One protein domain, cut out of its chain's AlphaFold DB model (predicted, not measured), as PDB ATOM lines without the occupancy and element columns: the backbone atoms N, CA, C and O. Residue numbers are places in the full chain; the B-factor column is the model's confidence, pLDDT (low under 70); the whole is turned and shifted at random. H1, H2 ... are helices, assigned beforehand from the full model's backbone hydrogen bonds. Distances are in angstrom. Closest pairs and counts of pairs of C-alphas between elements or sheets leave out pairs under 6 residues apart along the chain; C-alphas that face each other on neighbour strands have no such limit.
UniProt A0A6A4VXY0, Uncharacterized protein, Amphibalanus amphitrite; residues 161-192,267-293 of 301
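This is residues 161 to 192 and 267 to 293 of the 301 residues of an uncharacterized protein of Amphibalanus amphitrite (UniProt A0A6A4VXY0). Picture an open, branch-like shape with no packed core: one long helix, H1, and a shorter helix, H3, whose last residues come near the side of H1 around Asn 173. At the other end of H3 a link leads away to H2, a small helix of four residues that sticks out far from both. The printed part has 59 residues with three named helices, H1, H2 and H3 along the chain, and no named strand; the class is all helix. The whole is extended, with a radius of gyration of the C-alphas of 17.3 A, and flat, spanning 46 by 39 by 18 A.

Find C-alpha 161 at (175.898, 165.600, 123.958); from there H1, residues 161 to 191, runs 44.3 A to C-alpha 191 at (190.962, 155.848, 83.499). Look next at H3, residues 277 to 293, which runs 24.9 A and ends at C-alpha 293 at (175.750, 172.864, 102.510). H2 is residues 267 to 270, 5.1 A long.

Start from H1 at Asn 173: its C-alpha and that of Leu 291 in H3 are the closest of the two helices, 7.6 A apart. H1 and H3 are close but not clearly touching, and run the same way at a steep tilt of 58 degrees. H2 is apart from H1 and from H3. In H1 and H3 every O i to N i+4 pair is within hydrogen-bond range; H2 is too short for such a pair.

The C-alphas farthest apart, of Ser 192 and Arg 277, are 46.9 A apart. Residues 193 to 266 are cut out, and C-alphas 192 and 267 stand 40.9 A apart across the cut. The link from H2 to H3 is short, with 6 residues. Residues 174 to 192, 267 to 274 and 276 to 282 stand free. In the B-factor column of this model, residues 192, 270 and 291 to 293 are under 70.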
ATOM      1  N   ASP A 161     176.638 166.205 125.074       88.94
ATOM      2  CA  ASP A 161     175.898 165.600 123.958       88.94
ATOM      3  C   ASP A 161     176.083 166.411 122.677       88.94
ATOM      4  O   ASP A 161     176.333 165.820 121.629       88.94
ATOM      5  N   LEU A 162     176.070 167.747 122.763       88.69
ATOM      6  CA  LEU A 162     176.386 168.618 121.628       88.69
ATOM      7  C   LEU A 162     177.803 168.364 121.110       88.69
ATOM      8  O   LEU A 162     177.992 168.125 119.921       88.69
ATOM      9  N   VAL A 163     178.800 168.353 122.000       90.38
ATOM     10  CA  VAL A 163     180.195 168.077 121.620       90.38
ATOM     11  C   VAL A 163     180.322 166.688 120.992       90.38
ATOM     12  O   VAL A 163     180.998 166.534 119.973       90.38
ATOM     13  N   ARG A 164     179.648 165.668 121.541       90.00
ATOM     14  CA  ARG A 164     179.610 164.322 120.947       90.00
ATOM     15  C   ARG A 164     178.928 164.316 119.579       90.00
ATOM     16  O   ARG A 164     179.443 163.670 118.669       90.00
ATOM     17  N   ALA A 165     177.820 165.033 119.409       86.00
ATOM     18  CA  ALA A 165     177.085 165.124 118.152       86.00
ATOM     19  C   ALA A 165     177.898 165.838 117.063       86.00
ATOM     20  O   ALA A 165     178.034 165.308 115.961       86.00
ATOM     21  N   VAL A 166     178.523 166.975 117.390       89.75
ATOM     22  CA  VAL A 166     179.423 167.705 116.486       89.75
ATOM     23  C   VAL A 166     180.622 166.835 116.120       89.75
ATOM     24  O   VAL A 166     180.898 166.649 114.940       89.75
ATOM     25  N   ASN A 167     181.281 166.199 117.095       90.69
ATOM     26  CA  ASN A 167     182.393 165.282 116.820       90.69
ATOM     27  C   ASN A 167     181.972 164.106 115.936       90.69
ATOM     28  O   ASN A 167     182.716 163.701 115.043       90.69
ATOM     29  N   LYS A 168     180.774 163.556 116.154       93.25
ATOM     30  CA  LYS A 168     180.218 162.491 115.318       93.25
ATOM     31  C   LYS A 168     179.999 162.982 113.886       93.25
ATOM     32  O   LYS A 168     180.421 162.296 112.959       93.25
ATOM     33  N   LYS A 169     179.420 164.171 113.696       91.19
ATOM     34  CA  LYS A 169     179.197 164.778 112.374       91.19
ATOM     35  C   LYS A 169     180.513 165.096 111.659       91.19
ATOM     36  O   LYS A 169     180.659 164.742 110.492       91.19
ATOM     37  N   VAL A 170     181.489 165.674 112.360       92.44
ATOM     38  CA  VAL A 170     182.836 165.956 111.831       92.44
ATOM     39  C   VAL A 170     183.517 164.663 111.387       92.44
ATOM     40  O   VAL A 170     184.024 164.589 110.271       92.44
ATOM     41  N   ARG A 171     183.474 163.605 112.212       90.62
ATOM     42  CA  ARG A 171     184.023 162.289 111.846       90.62
ATOM     43  C   ARG A 171     183.329 161.697 110.623       90.62
ATOM     44  O   ARG A 171     184.007 161.202 109.728       90.62
ATOM     45  N   GLN A 172     182.001 161.763 110.560       93.69
ATOM     46  CA  GLN A 172     181.239 161.278 109.408       93.69
ATOM     47  C   GLN A 172     181.587 162.041 108.126       93.69
ATOM     48  O   GLN A 172     181.794 161.417 107.087       93.69
ATOM     49  N   ASN A 173     181.694 163.370 108.194       90.25
ATOM     50  CA  ASN A 173     182.067 164.193 107.047       90.25
ATOM     51  C   ASN A 173     183.507 163.894 106.595       90.25
ATOM     52  O   ASN A 173     183.737 163.663 105.410       90.25
ATOM     53  N   TYR A 174     184.451 163.779 107.535       92.62
ATOM     54  CA  TYR A 174     185.830 163.389 107.236       92.62
ATOM     55  C   TYR A 174     185.907 162.042 106.511       92.62
ATOM     56  O   TYR A 174     186.564 161.939 105.474       92.62
ATOM     57  N   ILE A 175     185.211 161.021 107.024       93.88
ATOM     58  CA  ILE A 175     185.170 159.692 106.399       93.88
ATOM     59  C   ILE A 175     184.581 159.798 104.991       93.88
ATOM     60  O   ILE A 175     185.189 159.306 104.044       93.88
ATOM     61  N   ARG A 176     183.448 160.494 104.827       93.50
ATOM     62  CA  ARG A 176     182.805 160.687 103.520       93.50
ATOM     63  C   ARG A 176     183.743 161.357 102.518       93.50
ATOM     64  O   ARG A 176     183.919 160.850 101.413       93.50
ATOM     65  N   ARG A 177     184.393 162.453 102.913       89.38
ATOM     66  CA  ARG A 177     185.321 163.196 102.052       89.38
ATOM     67  C   ARG A 177     186.537 162.355 101.685       89.38
ATOM     68  O   ARG A 177     186.947 162.341 100.528       89.38
ATOM     69  N   ARG A 178     187.092 161.605 102.641       91.56
ATOM     70  CA  ARG A 178     188.224 160.705 102.397       91.56
ATOM     71  C   ARG A 178     187.854 159.577 101.435       91.56
ATOM     72  O   ARG A 178     188.630 159.295 100.525       91.56
ATOM     73  N   LEU A 179     186.670 158.984 101.589       97.06
ATOM     74  CA  LEU A 179     186.156 157.974 100.661       97.06
ATOM     75  C   LEU A 179     185.969 158.552  99.258       97.06
ATOM     76  O   LEU A 179     186.427 157.947  98.297       97.06
ATOM     77  N   GLN A 180     185.390 159.745  99.131       93.50
ATOM     78  CA  GLN A 180     185.184 160.387  97.834       93.50
ATOM     79  C   GLN A 180     186.506 160.741  97.134       93.50
ATOM     80  O   GLN A 180     186.642 160.528  95.932       93.50
ATOM     81  N   ILE A 181     187.496 161.249  97.878       91.94
ATOM     82  CA  ILE A 181     188.839 161.525  97.344       91.94
ATOM     83  C   ILE A 181     189.494 160.229  96.874       91.94
ATOM     84  O   ILE A 181     190.024 160.185  95.767       91.94
ATOM     85  N   THR A 182     189.425 159.177  97.690       92.81
ATOM     86  CA  THR A 182     190.003 157.870  97.352       92.81
ATOM     87  C   THR A 182     189.319 157.291  96.121       92.81
ATOM     88  O   THR A 182     189.996 156.889  95.186       92.81
ATOM     89  N   PHE A 183     187.990 157.339  96.062       95.62
ATOM     90  CA  PHE A 183     187.222 156.899  94.906       95.62
ATOM     91  C   PHE A 183     187.603 157.670  93.640       95.62
ATOM     92  O   PHE A 183     187.904 157.053  92.628       95.62
ATOM     93  N   ARG A 184     187.673 159.007  93.686       92.00
ATOM     94  CA  ARG A 184     188.097 159.810  92.525       92.00
ATOM     95  C   ARG A 184     189.547 159.537  92.122       92.00
ATOM     96  O   ARG A 184     189.860 159.594  90.938       92.00
ATOM     97  N   ALA A 185     190.432 159.256  93.076       89.75
ATOM     98  CA  ALA A 185     191.805 158.858  92.783       89.75
ATOM     99  C   ALA A 185     191.846 157.489  92.091       89.75
ATOM    100  O   ALA A 185     192.473 157.362  91.047       89.75
ATOM    101  N   LEU A 186     191.112 156.505  92.612       93.19
ATOM    102  CA  LEU A 186     190.972 155.183  91.998       93.19
ATOM    103  C   LEU A 186     190.339 155.271  90.607       93.19
ATOM    104  O   LEU A 186     190.816 154.631  89.681       93.19
ATOM    105  N   GLN A 187     189.324 156.115  90.433       90.62
ATOM    106  CA  GLN A 187     188.694 156.364  89.140       90.62
ATOM    107  C   GLN A 187     189.700 156.944  88.139       90.62
ATOM    108  O   GLN A 187     189.771 156.480  87.005       90.62
ATOM    109  N   ARG A 188     190.531 157.906  88.560       86.50
ATOM    110  CA  ARG A 188     191.616 158.436  87.723       86.50
ATOM    111  C   ARG A 188     192.656 157.381  87.394       86.50
ATOM    112  O   ARG A 188     193.101 157.363  86.263       86.50
ATOM    113  N   LEU A 189     193.008 156.510  88.336       81.44
ATOM    114  CA  LEU A 189     193.934 155.405  88.082       81.44
ATOM    115  C   LEU A 189     193.347 154.380  87.105       81.44
ATOM    116  O   LEU A 189     194.061 153.890  86.244       81.44
ATOM    117  N   SER A 190     192.047 154.093  87.198       83.75
ATOM    118  CA  SER A 190     191.370 153.192  86.257       83.75
ATOM    119  C   SER A 190     191.200 153.789  84.859       83.75
ATOM    120  O   SER A 190     191.119 153.049  83.888       83.75
ATOM    121  N   GLN A 191     191.109 155.119  84.762       77.56
ATOM    122  CA  GLN A 191     190.962 155.848  83.499       77.56
ATOM    123  C   GLN A 191     192.307 156.254  82.904       77.56
ATOM    124  O   GLN A 191     192.402 156.485  81.703       77.56
ATOM    125  N   SER A 192     193.343 156.381  83.732       67.88
ATOM    126  CA  SER A 192     194.698 156.522  83.246       67.88
ATOM    127  C   SER A 192     195.093 155.187  82.647       67.88
ATOM    128  O   SER A 192     195.151 154.186  83.359       67.88
ATOM    129  N   VAL A 267     210.066 184.041 109.994       76.56
ATOM    130  CA  VAL A 267     208.891 183.382 110.583       76.56
ATOM    131  C   VAL A 267     208.053 184.369 111.393       76.56
ATOM    132  O   VAL A 267     206.840 184.413 111.228       76.56
ATOM    133  N   ASP A 268     208.675 185.205 112.225       74.12
ATOM    134  CA  ASP A 268     207.953 186.197 113.030       74.12
ATOM    135  C   ASP A 268     207.318 187.306 112.180       74.12
ATOM    136  O   ASP A 268     206.256 187.818 112.528       74.12
ATOM    137  N   ARG A 269     207.916 187.639 111.031       76.62
ATOM    138  CA  ARG A 269     207.344 188.594 110.072       76.62
ATOM    139  C   ARG A 269     206.184 187.994 109.274       76.62
ATOM    140  O   ARG A 269     205.243 188.709 108.942       76.62
ATOM    141  N   GLU A 270     206.239 186.696 108.990       69.62
ATOM    142  CA  GLU A 270     205.203 185.947 108.267       69.62
ATOM    143  C   GLU A 270     204.069 185.450 109.175       69.62
ATOM    144  O   GLU A 270     202.978 185.161 108.690       69.62
ATOM    145  N   ARG A 271     204.279 185.409 110.498       74.19
ATOM    146  CA  ARG A 271     203.277 184.975 111.487       74.19
ATOM    147  C   ARG A 271     202.003 185.819 111.502       74.19
ATOM    148  O   ARG A 271     200.992 185.352 112.026       74.19
ATOM    149  N   GLY A 272     202.032 187.005 110.896       76.31
ATOM    150  CA  GLY A 272     200.875 187.883 110.781       76.31
ATOM    151  C   GLY A 272     200.315 188.306 112.141       76.31
ATOM    152  O   GLY A 272     200.845 187.985 113.206       76.31
ATOM    153  N   GLN A 273     199.228 189.070 112.114       83.00
ATOM    154  CA  GLN A 273     198.526 189.425 113.341       83.00
ATOM    155  C   GLN A 273     197.788 188.187 113.876       83.00
ATOM    156  O   GLN A 273     197.048 187.553 113.116       83.00
ATOM    157  N   PRO A 274     197.932 187.833 115.167       81.88
ATOM    158  CA  PRO A 274     197.178 186.725 115.733       81.88
ATOM    159  C   PRO A 274     195.680 187.023 115.627       81.88
ATOM    160  O   PRO A 274     195.216 188.083 116.050       81.88
ATOM    161  N   LEU A 275     194.923 186.072 115.073       87.62
ATOM    162  CA  LEU A 275     193.479 186.208 114.884       87.62
ATOM    163  C   LEU A 275     192.794 186.588 116.200       87.62
ATOM    164  O   LEU A 275     193.003 185.946 117.246       87.62
ATOM    165  N   THR A 276     191.922 187.591 116.141       94.00
ATOM    166  CA  THR A 276     191.100 187.976 117.290       94.00
ATOM    167  C   THR A 276     190.153 186.835 117.672       94.00
ATOM    168  O   THR A 276     189.858 185.943 116.869       94.00
ATOM    169  N   ARG A 277     189.647 186.839 118.913       91.81
ATOM    170  CA  ARG A 277     188.660 185.838 119.362       91.81
ATOM    171  C   ARG A 277     187.439 185.806 118.437       91.81
ATOM    172  O   ARG A 277     186.966 184.728 118.096       91.81
ATOM    173  N   PHE A 278     186.970 186.978 118.011       94.38
ATOM    174  CA  PHE A 278     185.845 187.106 117.091       94.38
ATOM    175  C   PHE A 278     186.161 186.510 115.714       94.38
ATOM    176  O   PHE A 278     185.381 185.709 115.216       94.38
ATOM    177  N   GLN A 279     187.333 186.806 115.140       89.81
ATOM    178  CA  GLN A 279     187.756 186.233 113.855       89.81
ATOM    179  C   GLN A 279     187.889 184.709 113.909       89.81
ATOM    180  O   GLN A 279     187.430 184.025 113.000       89.81
ATOM    181  N   ARG A 280     188.466 184.163 114.988       93.56
ATOM    182  CA  ARG A 280     188.525 182.707 115.197       93.56
ATOM    183  C   ARG A 280     187.131 182.098 115.274       93.56
ATOM    184  O   ARG A 280     186.862 181.130 114.572       93.56
ATOM    185  N   ASN A 281     186.244 182.681 116.079       92.38
ATOM    186  CA  ASN A 281     184.862 182.216 116.187       92.38
ATOM    187  C   ASN A 281     184.133 182.289 114.839       92.38
ATOM    188  O   ASN A 281     183.388 181.373 114.506       92.38
ATOM    189  N   MET A 282     184.390 183.330 114.043       93.81
ATOM    190  CA  MET A 282     183.782 183.479 112.724       93.81
ATOM    191  C   MET A 282     184.318 182.495 111.695       93.81
ATOM    192  O   MET A 282     183.536 181.921 110.948       93.81
ATOM    193  N   MET A 283     185.624 182.221 111.698       93.00
ATOM    194  CA  MET A 283     186.192 181.149 110.881       93.00
ATOM    195  C   MET A 283     185.564 179.798 111.211       93.00
ATOM    196  O   MET A 283     185.231 179.049 110.301       93.00
ATOM    197  N   VAL A 284     185.390 179.492 112.500       87.69
ATOM    198  CA  VAL A 284     184.763 178.236 112.928       87.69
ATOM    199  C   VAL A 284     183.306 178.181 112.479       87.69
ATOM    200  O   VAL A 284     182.893 177.157 111.951       87.69
ATOM    201  N   PHE A 285     182.542 179.262 112.634       86.19
ATOM    202  CA  PHE A 285     181.145 179.308 112.200       86.19
ATOM    203  C   PHE A 285     181.004 179.140 110.682       86.19
ATOM    204  O   PHE A 285     180.267 178.267 110.239       86.19
ATOM    205  N   ASN A 286     181.775 179.891 109.889       86.00
ATOM    206  CA  ASN A 286     181.766 179.774 108.428       86.00
ATOM    207  C   ASN A 286     182.212 178.378 107.972       86.00
ATOM    208  O   ASN A 286     181.670 177.827 107.019       86.00
ATOM    209  N   TRP A 287     183.190 177.787 108.664       87.06
ATOM    210  CA  TRP A 287     183.630 176.422 108.395       87.06
ATOM    211  C   TRP A 287     182.547 175.391 108.722       87.06
ATOM    212  O   TRP A 287     182.338 174.472 107.939       87.06
ATOM    213  N   LEU A 288     181.838 175.546 109.844       81.31
ATOM    214  CA  LEU A 288     180.712 174.682 110.201       81.31
ATOM    215  C   LEU A 288     179.566 174.803 109.192       81.31
ATOM    216  O   LEU A 288     179.011 173.783 108.805       81.31
ATOM    217  N   GLN A 289     179.271 176.013 108.721       77.06
ATOM    218  CA  GLN A 289     178.228 176.255 107.727       77.06
ATOM    219  C   GLN A 289     178.566 175.606 106.376       77.06
ATOM    220  O   GLN A 289     177.749 174.880 105.819       77.06
ATOM    221  N   ALA A 290     179.819 175.719 105.924       76.12
ATOM    222  CA  ALA A 290     180.285 175.027 104.720       76.12
ATOM    223  C   ALA A 290     180.178 173.488 104.817       76.12
ATOM    224  O   ALA A 290     180.051 172.813 103.802       76.12
ATOM    225  N   LEU A 291     180.212 172.906 106.025       68.56
ATOM    226  CA  LEU A 291     180.001 171.463 106.217       68.56
ATOM    227  C   LEU A 291     178.527 171.038 106.103       68.56
ATOM    228  O   LEU A 291     178.262 169.838 105.953       68.56
ATOM    229  N   GLU A 292     177.581 171.967 106.245       66.75
ATOM    230  CA  GLU A 292     176.140 171.708 106.166       66.75
ATOM    231  C   GLU A 292     175.645 171.739 104.715       66.75
ATOM    232  O   GLU A 292     174.893 170.844 104.321       66.75
ATOM    233  N   ASP A 293     176.155 172.671 103.909       63.09
ATOM    234  CA  ASP A 293     175.750 172.864 102.510       63.09
ATOM    235  C   ASP A 293     176.174 171.693 101.595       63.09
ATOM    236  O   ASP A 293     175.371 171.203 100.798       63.09
TER     237      ASP A 293